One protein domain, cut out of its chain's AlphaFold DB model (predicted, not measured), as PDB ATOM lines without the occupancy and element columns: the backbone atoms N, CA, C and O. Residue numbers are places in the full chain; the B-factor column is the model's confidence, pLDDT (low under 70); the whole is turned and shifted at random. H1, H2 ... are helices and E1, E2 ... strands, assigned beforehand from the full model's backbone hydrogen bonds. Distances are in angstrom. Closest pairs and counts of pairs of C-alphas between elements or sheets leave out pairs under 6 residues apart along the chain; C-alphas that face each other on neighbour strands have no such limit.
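Overview. This is residues 2 to 34 and 50 to 114 of the 143 residues of an uncharacterized protein of Epicoccum nigrum (UniProt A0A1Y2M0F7). What shows first? There is little regular structure: mostly loops, helices H1 and H2 near the middle, hairpin E2 and E3 at one end, E1 towards the other. What is printed? The 98 residues, 27 in named elements ordered H1, E1, H2, E2, E3, are mixed in class and compact, with radius of gyration of the C-alphas 13.6 A and spans 40 by 33 by 24 A.

Along the chain. Which helices? H1 is residues 12 to 16, from C-alpha 12 at (97.915, 19.157, 128.021); H2 is 62 to 70. Which strands? E1 is 32 to 34, E2 96 to 100, and E3 103 to 107, ending at C-alpha 107 (98.486, 24.700, 139.530).

Arrangement. Do helices meet? H1 and H2 touch, closest at the C-alphas of Lys 15 and Ala 70, 5.7 A. H1 has every O i to N i+4 pair within hydrogen-bond range, H2 4 of 5. Do strands pair? E2 and E3 are antiparallel, N 98 and O 105 within range at 2.8 A; E1 pairs with no named strand.

Size, cuts and confidence. Any cut? Residues 35 to 49 are not printed; C-alphas 34 and 50 are 6.5 A apart. Low confidence? Residues 2 to 4 and 22 are under 70.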
ATOM      1  N   ALA A   2      85.230  10.661 132.968       61.66
ATOM      2  CA  ALA A   2      86.674  10.423 133.001       61.66
ATOM      3  C   ALA A   2      87.182  10.502 134.452       61.66
ATOM      4  O   ALA A   2      86.891  11.465 135.149       61.66
ATOM      5  N   LYS A   3      87.920   9.490 134.918       64.44
ATOM      6  CA  LYS A   3      88.570   9.510 136.237       64.44
ATOM      7  C   LYS A   3      90.043   9.909 136.096       64.44
ATOM      8  O   LYS A   3      90.676   9.649 135.060       64.44
ATOM      9  N   GLN A   4      90.578  10.547 137.137       68.38
ATOM     10  CA  GLN A   4      92.016  10.757 137.292       68.38
ATOM     11  C   GLN A   4      92.694   9.377 137.295       68.38
ATOM     12  O   GLN A   4      92.263   8.471 138.004       68.38
ATOM     13  N   GLY A   5      93.702   9.199 136.444       74.56
ATOM     14  CA  GLY A   5      94.444   7.945 136.302       74.56
ATOM     15  C   GLY A   5      95.934   8.239 136.170       74.56
ATOM     16  O   GLY A   5      96.394   9.266 136.659       74.56
ATOM     17  N   LYS A   6      96.682   7.398 135.442       82.06
ATOM     18  CA  LYS A   6      98.123   7.616 135.187       82.06
ATOM     19  C   LYS A   6      98.439   8.977 134.543       82.06
ATOM     20  O   LYS A   6      99.517   9.513 134.746       82.06
ATOM     21  N   CYS A   7      97.509   9.520 133.754       85.81
ATOM     22  CA  CYS A   7      97.633  10.833 133.123       85.81
ATOM     23  C   CYS A   7      96.670  11.826 133.794       85.81
ATOM     24  O   CYS A   7      95.474  11.521 133.864       85.81
ATOM     25  N   PRO A   8      97.129  13.001 134.256       88.31
ATOM     26  CA  PRO A   8      96.251  14.004 134.853       88.31
ATOM     27  C   PRO A   8      95.155  14.503 133.909       88.31
ATOM     28  O   PRO A   8      95.379  14.632 132.706       88.31
ATOM     29  N   LEU A   9      93.965  14.802 134.445       89.69
ATOM     30  CA  LEU A   9      92.845  15.354 133.665       89.69
ATOM     31  C   LEU A   9      93.168  16.733 133.071       89.69
ATOM     32  O   LEU A   9      92.799  17.003 131.930       89.69
ATOM     33  N   ALA A  10      93.916  17.548 133.814       91.19
ATOM     34  CA  ALA A  10      94.455  18.843 133.403       91.19
ATOM     35  C   ALA A  10      95.648  18.747 132.425       91.19
ATOM     36  O   ALA A  10      96.169  19.761 131.961       91.19
ATOM     37  N   GLY A  11      96.138  17.533 132.142       91.06
ATOM     38  CA  GLY A  11      97.326  17.324 131.320       91.06
ATOM     39  C   GLY A  11      97.102  17.754 129.873       91.06
ATOM     40  O   GLY A  11      96.108  17.365 129.257       91.06
ATOM     41  N   HIS A  12      98.065  18.490 129.314       93.94
ATOM     42  CA  HIS A  12      97.915  19.157 128.021       93.94
ATOM     43  C   HIS A  12      97.419  18.237 126.895       93.94
ATOM     44  O   HIS A  12      96.397  18.486 126.262       93.94
ATOM     45  N   ILE A  13      98.076  17.091 126.694       94.00
ATOM     46  CA  ILE A  13      97.692  16.146 125.633       94.00
ATOM     47  C   ILE A  13      96.310  15.513 125.843       94.00
ATOM     48  O   ILE A  13      95.706  15.051 124.876       94.00
ATOM     49  N   ARG A  14      95.826  15.450 127.092       91.75
ATOM     50  CA  ARG A  14      94.532  14.862 127.462       91.75
ATOM     51  C   ARG A  14      93.409  15.885 127.315       91.75
ATOM     52  O   ARG A  14      92.336  15.524 126.842       91.75
ATOM     53  N   LYS A  15      93.683  17.150 127.646       93.00
ATOM     54  CA  LYS A  15      92.821  18.299 127.346       93.00
ATOM     55  C   LYS A  15      92.693  18.526 125.845       93.00
ATOM     56  O   LYS A  15      91.582  18.651 125.354       93.00
ATOM     57  N   ALA A  16      93.806  18.498 125.113       94.81
ATOM     58  CA  ALA A  16      93.828  18.710 123.667       94.81
ATOM     59  C   ALA A  16      93.282  17.523 122.853       94.81
ATOM     60  O   ALA A  16      92.918  17.687 121.690       94.81
ATOM     61  N   ASN A  17      93.241  16.317 123.428       93.62
ATOM     62  CA  ASN A  17      92.615  15.150 122.815       93.62
ATOM     63  C   ASN A  17      92.156  14.150 123.885       93.62
ATOM     64  O   ASN A  17      92.964  13.423 124.466       93.62
ATOM     65  N   ILE A  18      90.839  14.050 124.070       88.06
ATOM     66  CA  ILE A  18      90.225  13.178 125.080       88.06
ATOM     67  C   ILE A  18      90.328  11.680 124.786       88.06
ATOM     68  O   ILE A  18      90.134  10.881 125.700       88.06
ATOM     69  N   ARG A  19      90.650  11.290 123.544       87.31
ATOM     70  CA  ARG A  19      90.839   9.888 123.116       87.31
ATOM     71  C   ARG A  19      89.662   8.957 123.455       87.31
ATOM     72  O   ARG A  19      89.860   7.758 123.624       87.31
ATOM     73  N   ILE A  20      88.449   9.503 123.533       79.38
ATOM     74  CA  ILE A  20      87.205   8.748 123.722       79.38
ATOM     75  C   ILE A  20      86.233   9.075 122.585       79.38
ATOM     76  O   ILE A  20      86.034  10.244 122.261       79.38
ATOM     77  N   GLY A  21      85.637   8.041 121.987       75.38
ATOM     78  CA  GLY A  21      84.636   8.182 120.925       75.38
ATOM     79  C   GLY A  21      85.134   8.871 119.646       75.38
ATOM     80  O   GLY A  21      86.335   8.997 119.391       75.38
ATOM     81  N   LEU A  22      84.178   9.308 118.823       67.06
ATOM     82  CA  LEU A  22      84.434  10.115 117.633       67.06
ATOM     83  C   LEU A  22      84.771  11.551 118.053       67.06
ATOM     84  O   LEU A  22      83.905  12.303 118.487       67.06
ATOM     85  N   ASN A  23      86.042  11.921 117.915       74.56
ATOM     86  CA  ASN A  23      86.516  13.278 118.154       74.56
ATOM     87  C   ASN A  23      86.559  14.061 116.825       74.56
ATOM     88  O   ASN A  23      87.466  13.857 116.010       74.56
ATOM     89  N   SER A  24      85.577  14.942 116.615       79.25
ATOM     90  CA  SER A  24      85.516  15.869 115.474       79.25
ATOM     91  C   SER A  24      86.465  17.065 115.623       79.25
ATOM     92  O   SER A  24      86.799  17.711 114.632       79.25
ATOM     93  N   SER A  25      86.969  17.315 116.831       90.00
ATOM     94  CA  SER A  25      87.887  18.401 117.165       90.00
ATOM     95  C   SER A  25      89.340  17.960 117.076       90.00
ATOM     96  O   SER A  25      90.054  17.819 118.073       90.00
ATOM     97  N   ARG A  26      89.788  17.714 115.839       92.94
ATOM     98  CA  ARG A  26      91.181  17.377 115.519       92.94
ATOM     99  C   ARG A  26      91.822  18.445 114.643       92.94
ATOM    100  O   ARG A  26      91.200  18.977 113.732       92.94
ATOM    101  N   ILE A  27      93.098  18.702 114.918       96.88
ATOM    102  CA  ILE A  27      93.928  19.676 114.205       96.88
ATOM    103  C   ILE A  27      95.248  19.036 113.778       96.88
ATOM    104  O   ILE A  27      95.817  18.212 114.499       96.88
ATOM    105  N   MET A  28      95.773  19.446 112.627       97.75
ATOM    106  CA  MET A  28      97.133  19.117 112.200       97.75
ATOM    107  C   MET A  28      98.072  20.246 112.623       97.75
ATOM    108  O   MET A  28      97.960  21.357 112.119       97.75
ATOM    109  N   ARG A  29      99.002  19.976 113.542       98.00
ATOM    110  CA  ARG A  29      99.941  20.982 114.069       98.00
ATOM    111  C   ARG A  29     101.212  21.043 113.220       98.00
ATOM    112  O   ARG A  29     101.785  20.002 112.910       98.00
ATOM    113  N   ARG A  30     101.660  22.253 112.885       98.06
ATOM    114  CA  ARG A  30     102.900  22.561 112.147       98.06
ATOM    115  C   ARG A  30     103.625  23.764 112.761       98.06
ATOM    116  O   ARG A  30     104.121  24.624 112.048       98.06
ATOM    117  N   GLY A  31     103.625  23.847 114.091       97.12
ATOM    118  CA  GLY A  31     104.343  24.904 114.798       97.12
ATOM    119  C   GLY A  31     105.855  24.677 114.822       97.12
ATOM    120  O   GLY A  31     106.307  23.536 114.730       97.12
ATOM    121  N   ILE A  32     106.608  25.762 114.987       98.00
ATOM    122  CA  ILE A  32     108.073  25.768 115.082       98.00
ATOM    123  C   ILE A  32     108.518  26.653 116.261       98.00
ATOM    124  O   ILE A  32     107.892  27.691 116.497       98.00
ATOM    125  N   PRO A  33     109.538  26.264 117.047       97.56
ATOM    126  CA  PRO A  33     110.090  27.131 118.085       97.56
ATOM    127  C   PRO A  33     110.662  28.438 117.510       97.56
ATOM    128  O   PRO A  33     111.105  28.467 116.363       97.56
ATOM    129  N   TYR A  34     110.676  29.504 118.311       96.81
ATOM    130  CA  TYR A  34     111.382  30.751 117.997       96.81
ATOM    131  C   TYR A  34     112.145  31.279 119.213       96.81
ATOM    132  O   TYR A  34     111.812  30.951 120.357       96.81
ATOM    133  N   LEU A  50     105.998  29.506 117.563       98.00
ATOM    134  CA  LEU A  50     105.152  29.949 116.462       98.00
ATOM    135  C   LEU A  50     104.156  28.828 116.195       98.00
ATOM    136  O   LEU A  50     104.447  27.853 115.500       98.00
ATOM    137  N   PHE A  51     103.000  28.910 116.843       98.31
ATOM    138  CA  PHE A  51     101.976  27.887 116.727       98.31
ATOM    139  C   PHE A  51     101.210  28.047 115.412       98.31
ATOM    140  O   PHE A  51     100.550  29.055 115.184       98.31
ATOM    141  N   ALA A  52     101.253  27.012 114.574       98.19
ATOM    142  CA  ALA A  52     100.420  26.897 113.385       98.19
ATOM    143  C   ALA A  52      99.661  25.570 113.414       98.19
ATOM    144  O   ALA A  52     100.213  24.520 113.772       98.19
ATOM    145  N   CYS A  53      98.391  25.601 113.018       98.25
ATOM    146  CA  CYS A  53      97.602  24.394 112.839       98.25
ATOM    147  C   CYS A  53      96.615  24.515 111.679       98.25
ATOM    148  O   CYS A  53      96.186  25.607 111.317       98.25
ATOM    149  N   TYR A  54      96.263  23.366 111.111       98.06
ATOM    150  CA  TYR A  54      95.350  23.240 109.985       98.06
ATOM    151  C   TYR A  54      94.117  22.442 110.390       98.06
ATOM    152  O   TYR A  54      94.208  21.447 111.117       98.06
ATOM    153  N   GLN A  55      92.975  22.887 109.879       97.19
ATOM    154  CA  GLN A  55      91.648  22.324 110.098       97.19
ATOM    155  C   GLN A  55      90.715  22.789 108.978       97.19
ATOM    156  O   GLN A  55      90.945  23.841 108.386       97.19
ATOM    157  N   SER A  56      89.649  22.037 108.711       95.75
ATOM    158  CA  SER A  56      88.598  22.455 107.774       95.75
ATOM    159  C   SER A  56      87.639  23.485 108.379       95.75
ATOM    160  O   SER A  56      87.027  24.263 107.658       95.75
ATOM    161  N   THR A  57      87.497  23.493 109.708       95.75
ATOM    162  CA  THR A  57      86.578  24.376 110.433       95.75
ATOM    163  C   THR A  57      87.249  24.851 111.715       95.75
ATOM    164  O   THR A  57      87.487  24.052 112.621       95.75
ATOM    165  N   ILE A  58      87.561  26.149 111.801       96.25
ATOM    166  CA  ILE A  58      88.226  26.750 112.974       96.25
ATOM    167  C   ILE A  58      87.384  26.548 114.235       96.25
ATOM    168  O   ILE A  58      87.927  26.188 115.281       96.25
ATOM    169  N   GLU A  59      86.065  26.701 114.099       95.75
ATOM    170  CA  GLU A  59      85.094  26.519 115.179       95.75
ATOM    171  C   GLU A  59      85.181  25.144 115.833       95.75
ATOM    172  O   GLU A  59      85.128  25.059 117.053       95.75
ATOM    173  N   ASN A  60      85.390  24.086 115.043       94.19
ATOM    174  CA  ASN A  60      85.464  22.717 115.551       94.19
ATOM    175  C   ASN A  60      86.887  22.292 115.923       94.19
ATOM    176  O   ASN A  60      87.039  21.324 116.656       94.19
ATOM    177  N   GLY A  61      87.923  22.971 115.431       95.69
ATOM    178  CA  GLY A  61      89.321  22.635 115.695       95.69
ATOM    179  C   GLY A  61      89.917  23.436 116.853       95.69
ATOM    180  O   GLY A  61      89.587  23.223 118.017       95.69
ATOM    181  N   TYR A  62      90.831  24.348 116.532       96.88
ATOM    182  CA  TYR A  62      91.618  25.143 117.468       96.88
ATOM    183  C   TYR A  62      90.745  25.912 118.457       96.88
ATOM    184  O   TYR A  62      90.994  25.837 119.661       96.88
ATOM    185  N   ARG A  63      89.701  26.602 117.973       96.50
ATOM    186  CA  ARG A  63      88.827  27.394 118.845       96.50
ATOM    187  C   ARG A  63      88.139  26.499 119.869       96.50
ATOM    188  O   ARG A  63      88.138  26.838 121.052       96.50
ATOM    189  N   PHE A  64      87.630  25.342 119.449       96.25
ATOM    190  CA  PHE A  64      87.001  24.382 120.353       96.25
ATOM    191  C   PHE A  64      87.986  23.847 121.391       96.25
ATOM    192  O   PHE A  64      87.722  23.914 122.589       96.25
ATOM    193  N   ILE A  65      89.156  23.381 120.943       96.56
ATOM    194  CA  ILE A  65      90.191  22.834 121.827       96.56
ATOM    195  C   ILE A  65      90.615  23.875 122.872       96.56
ATOM    196  O   ILE A  65      90.710  23.552 124.054       96.56
ATOM    197  N   GLN A  66      90.835  25.129 122.473       96.56
ATOM    198  CA  GLN A  66      91.253  26.171 123.408       96.56
ATOM    199  C   GLN A  66      90.125  26.554 124.379       96.56
ATOM    200  O   GLN A  66      90.329  26.578 125.589       96.56
ATOM    201  N   THR A  67      88.927  26.852 123.870       95.44
ATOM    202  CA  THR A  67      87.852  27.463 124.672       95.44
ATOM    203  C   THR A  67      86.988  26.450 125.419       95.44
ATOM    204  O   THR A  67      86.693  26.649 126.595       95.44
ATOM    205  N   ALA A  68      86.602  25.352 124.767       94.56
ATOM    206  CA  ALA A  68      85.713  24.349 125.343       94.56
ATOM    207  C   ALA A  68      86.468  23.312 126.182       94.56
ATOM    208  O   ALA A  68      85.862  22.697 127.060       94.56
ATOM    209  N   TRP A  69      87.768  23.104 125.930       95.12
ATOM    210  CA  TRP A  69      88.564  22.098 126.639       95.12
ATOM    211  C   TRP A  69      89.652  22.702 127.521       95.12
ATOM    212  O   TRP A  69      89.605  22.534 128.743       95.12
ATOM    213  N   ALA A  70      90.635  23.389 126.935       94.94
ATOM    214  CA  ALA A  70      91.802  23.872 127.672       94.94
ATOM    215  C   ALA A  70      91.433  24.928 128.725       94.94
ATOM    216  O   ALA A  70      91.859  24.824 129.875       94.94
ATOM    217  N   ASN A  71      90.566  25.876 128.366       95.00
ATOM    218  CA  ASN A  71      90.114  26.956 129.249       95.00
ATOM    219  C   ASN A  71      88.935  26.562 130.151       95.00
ATOM    220  O   ASN A  71      88.405  27.410 130.862       95.00
ATOM    221  N   GLN A  72      88.489  25.302 130.116       93.75
ATOM    222  CA  GLN A  72      87.252  24.902 130.776       93.75
ATOM    223  C   GLN A  72      87.528  24.004 131.995       93.75
ATOM    224  O   GLN A  72      87.850  22.822 131.814       93.75
ATOM    225  N   PRO A  73      87.413  24.510 133.243       92.25
ATOM    226  CA  PRO A  73      87.783  23.756 134.445       92.25
ATOM    227  C   PRO A  73      86.923  22.512 134.700       92.25
ATOM    228  O   PRO A  73      87.367  21.575 135.367       92.25
ATOM    229  N   GLY A  74      85.700  22.480 134.162       91.31
ATOM    230  CA  GLY A  74      84.791  21.333 134.257       91.31
ATOM    231  C   GLY A  74      85.024  20.235 133.213       91.31
ATOM    232  O   GLY A  74      84.303  19.239 133.210       91.31
ATOM    233  N   PHE A  75      85.993  20.401 132.311       92.19
ATOM    234  CA  PHE A  75      86.261  19.455 131.229       92.19
ATOM    235  C   PHE A  75      87.553  18.658 131.477       92.19
ATOM    236  O   PHE A  75      88.547  19.257 131.872       92.19
ATOM    237  N   PRO A  76      87.626  17.342 131.201       90.19
ATOM    238  CA  PRO A  76      86.567  16.464 130.685       90.19
ATOM    239  C   PRO A  76      85.617  15.927 131.771       90.19
ATOM    240  O   PRO A  76      84.732  15.123 131.481       90.19
ATOM    241  N   SER A  77      85.811  16.322 133.026       89.88
ATOM    242  CA  SER A  77      84.938  15.997 134.154       89.88
ATOM    243  C   SER A  77      85.026  17.097 135.216       89.88
ATOM    244  O   SER A  77      86.042  17.799 135.264       89.88
ATOM    245  N   PRO A  78      84.024  17.229 136.103       90.44
ATOM    246  CA  PRO A  78      84.071  18.189 137.201       90.44
ATOM    247  C   PRO A  78      85.365  18.079 138.019       90.44
ATOM    248  O   PRO A  78      85.840  16.974 138.290       90.44
ATOM    249  N   GLY A  79      85.940  19.226 138.386       88.12
ATOM    250  CA  GLY A  79      87.185  19.297 139.157       88.12
ATOM    251  C   GLY A  79      88.460  18.982 138.367       88.12
ATOM    252  O   GLY A  79      89.511  18.823 138.976       88.12
ATOM    253  N   ALA A  80      88.401  18.881 137.034       90.50
ATOM    254  CA  ALA A  80      89.587  18.638 136.212       90.50
ATOM    255  C   ALA A  80      90.570  19.819 136.203       90.50
ATOM    256  O   ALA A  80      91.770  19.591 136.086       90.50
ATOM    257  N   GLY A  81      90.076  21.052 136.324       92.31
ATOM    258  CA  GLY A  81      90.892  22.259 136.207       92.31
ATOM    259  C   GLY A  81      91.184  22.646 134.758       92.31
ATOM    260  O   GLY A  81      90.693  22.026 133.814       92.31
ATOM    261  N   LEU A  82      91.948  23.714 134.579       93.88
ATOM    262  CA  LEU A  82      92.409  24.202 133.282       93.88
ATOM    263  C   LEU A  82      93.551  23.338 132.740       93.88
ATOM    264  O   LEU A  82      94.174  22.564 133.459       93.88
ATOM    265  N   ASP A  83      93.830  23.465 131.447       94.00
ATOM    266  CA  ASP A  83      95.076  22.959 130.873       94.00
ATOM    267  C   ASP A  83      96.276  23.673 131.510       94.00
ATOM    268  O   ASP A  83      96.356  24.900 131.513       94.00
ATOM    269  N   VAL A  84      97.217  22.892 132.037       91.25
ATOM    270  CA  VAL A  84      98.364  23.399 132.811       91.25
ATOM    271  C   VAL A  84      99.445  24.080 131.963       91.25
ATOM    272  O   VAL A  84     100.390  24.632 132.514       91.25
ATOM    273  N   THR A  85      99.345  24.007 130.636       91.75
ATOM    274  CA  THR A  85     100.321  24.559 129.690       91.75
ATOM    275  C   THR A  85      99.740  25.707 128.877       91.75
ATOM    276  O   THR A  85     100.406  26.721 128.715       91.75
ATOM    277  N   ILE A  86      98.520  25.569 128.349       94.50
ATOM    278  CA  ILE A  86      97.902  26.567 127.453       94.50
ATOM    279  C   ILE A  86      96.570  27.116 127.968       94.50
ATOM    280  O   ILE A  86      95.961  27.942 127.289       94.50
ATOM    281  N   GLY A  87      96.084  26.652 129.120       94.06
ATOM    282  CA  GLY A  87      94.846  27.153 129.705       94.06
ATOM    283  C   GLY A  87      94.959  28.645 130.002       94.06
ATOM    284  O   GLY A  87      96.005  29.118 130.435       94.06
ATOM    285  N   GLN A  88      93.896  29.391 129.733       92.56
ATOM    286  CA  GLN A  88      93.803  30.819 130.018       92.56
ATOM    287  C   GLN A  88      92.585  31.050 130.901       92.56
ATOM    288  O   GLN A  88      91.454  31.113 130.411       92.56
ATOM    289  N   GLY A  89      92.830  31.110 132.207       88.69
ATOM    290  CA  GLY A  89      91.820  31.385 133.218       88.69
ATOM    291  C   GLY A  89      91.957  32.768 133.833       88.69
ATOM    292  O   GLY A  89      92.903  33.517 133.583       88.69
ATOM    293  N   LYS A  90      90.997  33.093 134.688       88.06
ATOM    294  CA  LYS A  90      91.010  34.255 135.576       88.06
ATOM    295  C   LYS A  90      91.564  33.851 136.941       88.06
ATOM    296  O   LYS A  90      91.508  32.688 137.329       88.06
ATOM    297  N   ALA A  91      92.012  34.833 137.724       84.00
ATOM    298  CA  ALA A  91      92.436  34.615 139.113       84.00
ATOM    299  C   ALA A  91      91.357  33.935 139.982       84.00
ATOM    300  O   ALA A  91      91.683  33.255 140.948       84.00
ATOM    301  N   SER A  92      90.081  34.137 139.636       86.69
ATOM    302  CA  SER A  92      88.914  33.580 140.321       86.69
ATOM    303  C   SER A  92      88.613  32.118 139.975       86.69
ATOM    304  O   SER A  92      87.745  31.524 140.611       86.69
ATOM    305  N   ASP A  93      89.255  31.552 138.951       88.00
ATOM    306  CA  ASP A  93      89.004  30.169 138.547       88.00
ATOM    307  C   ASP A  93      89.626  29.182 139.552       88.00
ATOM    308  O   ASP A  93      90.619  29.492 140.216       88.00
ATOM    309  N   PRO A  94      89.071  27.965 139.692       86.75
ATOM    310  CA  PRO A  94      89.655  26.961 140.568       86.75
ATOM    311  C   PRO A  94      91.044  26.542 140.074       86.75
ATOM    312  O   PRO A  94      91.285  26.396 138.873       86.75
ATOM    313  N   ALA A  95      91.952  26.288 141.017       87.00
ATOM    314  CA  ALA A  95      93.256  25.724 140.700       87.00
ATOM    315  C   ALA A  95      93.116  24.339 140.049       87.00
ATOM    316  O   ALA A  95      92.193  23.578 140.346       87.00
ATOM    317  N   SER A  96      94.063  24.003 139.179       88.81
ATOM    318  CA  SER A  96      94.059  22.742 138.445       88.81
ATOM    319  C   SER A  96      94.779  21.662 139.250       88.81
ATOM    320  O   SER A  96      95.988  21.793 139.472       88.81
ATOM    321  N   PRO A  97      94.088  20.597 139.695       86.38
ATOM    322  CA  PRO A  97      94.731  19.533 140.447       86.38
ATOM    323  C   PRO A  97      95.621  18.697 139.526       86.38
ATOM    324  O   PRO A  97      95.172  18.088 138.551       86.38
ATOM    325  N   PHE A  98      96.902  18.621 139.868       83.44
ATOM    326  CA  PHE A  98      97.900  17.866 139.129       83.44
ATOM    327  C   PHE A  98      98.556  16.832 140.047       83.44
ATOM    328  O   PHE A  98      99.283  17.165 140.981       83.44
ATOM    329  N   GLN A  99      98.264  15.554 139.797       80.31
ATOM    330  CA  GLN A  99      98.811  14.441 140.578       80.31
ATOM    331  C   GLN A  99     100.133  13.969 139.971       80.31
ATOM    332  O   GLN A  99     100.178  13.619 138.789       80.31
ATOM    333  N   ILE A 100     101.182  13.918 140.789       74.12
ATOM    334  CA  ILE A 100     102.508  13.393 140.446       74.12
ATOM    335  C   ILE A 100     102.848  12.305 141.466       74.12
ATOM    336  O   ILE A 100     103.264  12.585 142.592       74.12
ATOM    337  N   GLY A 101     102.629  11.044 141.089       76.56
ATOM    338  CA  GLY A 101     102.742   9.922 142.022       76.56
ATOM    339  C   GLY A 101     101.724  10.047 143.159       76.56
ATOM    340  O   GLY A 101     100.523  10.082 142.906       76.56
ATOM    341  N   THR A 102     102.206  10.124 144.401       78.31
ATOM    342  CA  THR A 102     101.382  10.312 145.611       78.31
ATOM    343  C   THR A 102     101.202  11.777 146.011       78.31
ATOM    344  O   THR A 102     100.486  12.062 146.970       78.31
ATOM    345  N   LYS A 103     101.854  12.716 145.313       79.69
ATOM    346  CA  LYS A 103     101.785  14.147 145.620       79.69
ATOM    347  C   LYS A 103     100.772  14.845 144.722       79.69
ATOM    348  O   LYS A 103     100.805  14.699 143.501       79.69
ATOM    349  N   SER A 104      99.940  15.675 145.341       80.88
ATOM    350  CA  SER A 104      99.018  16.573 144.652       80.88
ATOM    351  C   SER A 104      99.591  17.983 144.636       80.88
ATOM    352  O   SER A 104      99.874  18.540 145.696       80.88
ATOM    353  N   VAL A 105      99.730  18.574 143.453       85.25
ATOM    354  CA  VAL A 105     100.101  19.981 143.276       85.25
ATOM    355  C   VAL A 105      98.925  20.709 142.640       85.25
ATOM    356  O   VAL A 105      98.368  20.246 141.648       85.25
ATOM    357  N   ASN A 106      98.546  21.850 143.209       87.12
ATOM    358  CA  ASN A 106      97.515  22.710 142.641       87.12
ATOM    359  C   ASN A 106      98.181  23.785 141.787       87.12
ATOM    360  O   ASN A 106      98.908  24.633 142.304       87.12
ATOM    361  N   ILE A 107      97.939  23.733 140.481       85.00
ATOM    362  CA  ILE A 107      98.486  24.700 139.530       85.00
ATOM    363  C   ILE A 107      97.527  25.882 139.433       85.00
ATOM    364  O   ILE A 107      96.317  25.699 139.276       85.00
ATOM    365  N   LYS A 108      98.068  27.098 139.564       85.44
ATOM    366  CA  LYS A 108      97.278  28.330 139.489       85.44
ATOM    367  C   LYS A 108      96.566  28.430 138.129       85.44
ATOM    368  O   LYS A 108      97.105  27.970 137.127       85.44
ATOM    369  N   PRO A 109      95.363  29.022 138.087       78.06
ATOM    370  CA  PRO A 109      94.605  29.181 136.846       78.06
ATOM    371  C   PRO A 109      95.187  30.255 135.913       78.06
ATOM    372  O   PRO A 109      94.914  30.250 134.714       78.06
ATOM    373  N   ILE A 110      95.984  31.176 136.465       79.56
ATOM    374  CA  ILE A 110      96.771  32.126 135.684       79.56
ATOM    375  C   ILE A 110      97.979  31.374 135.136       79.56
ATOM    376  O   ILE A 110      98.749  30.781 135.890       79.56
ATOM    377  N   ASN A 111      98.102  31.379 133.814       75.25
ATOM    378  CA  ASN A 111      99.182  30.712 133.116       75.25
ATOM    379  C   ASN A 111     100.409  31.618 133.043       75.25
ATOM    380  O   ASN A 111     100.458  32.551 132.243       75.25
ATOM    381  N   ASP A 112     101.399  31.295 133.868       75.94
ATOM    382  CA  ASP A 112     102.674  32.010 133.924       75.94
ATOM    383  C   ASP A 112     103.696  31.482 132.893       75.94
ATOM    384  O   ASP A 112     104.770  32.056 132.736       75.94
ATOM    385  N   PHE A 113     103.391  30.389 132.182       87.12
ATOM    386  CA  PHE A 113     104.345  29.693 131.310       87.12
ATOM    387  C   PHE A 113     104.205  30.061 129.833       87.12
ATOM    388  O   PHE A 113     105.198  30.107 129.106       87.12
ATOM    389  N   VAL A 114     102.976  30.282 129.365       91.62
ATOM    390  CA  VAL A 114     102.683  30.575 127.958       91.62
ATOM    391  C   VAL A 114     101.826  31.827 127.865       91.62
ATOM    392  O   VAL A 114     100.640  31.818 128.186       91.62
TER     393      VAL A 114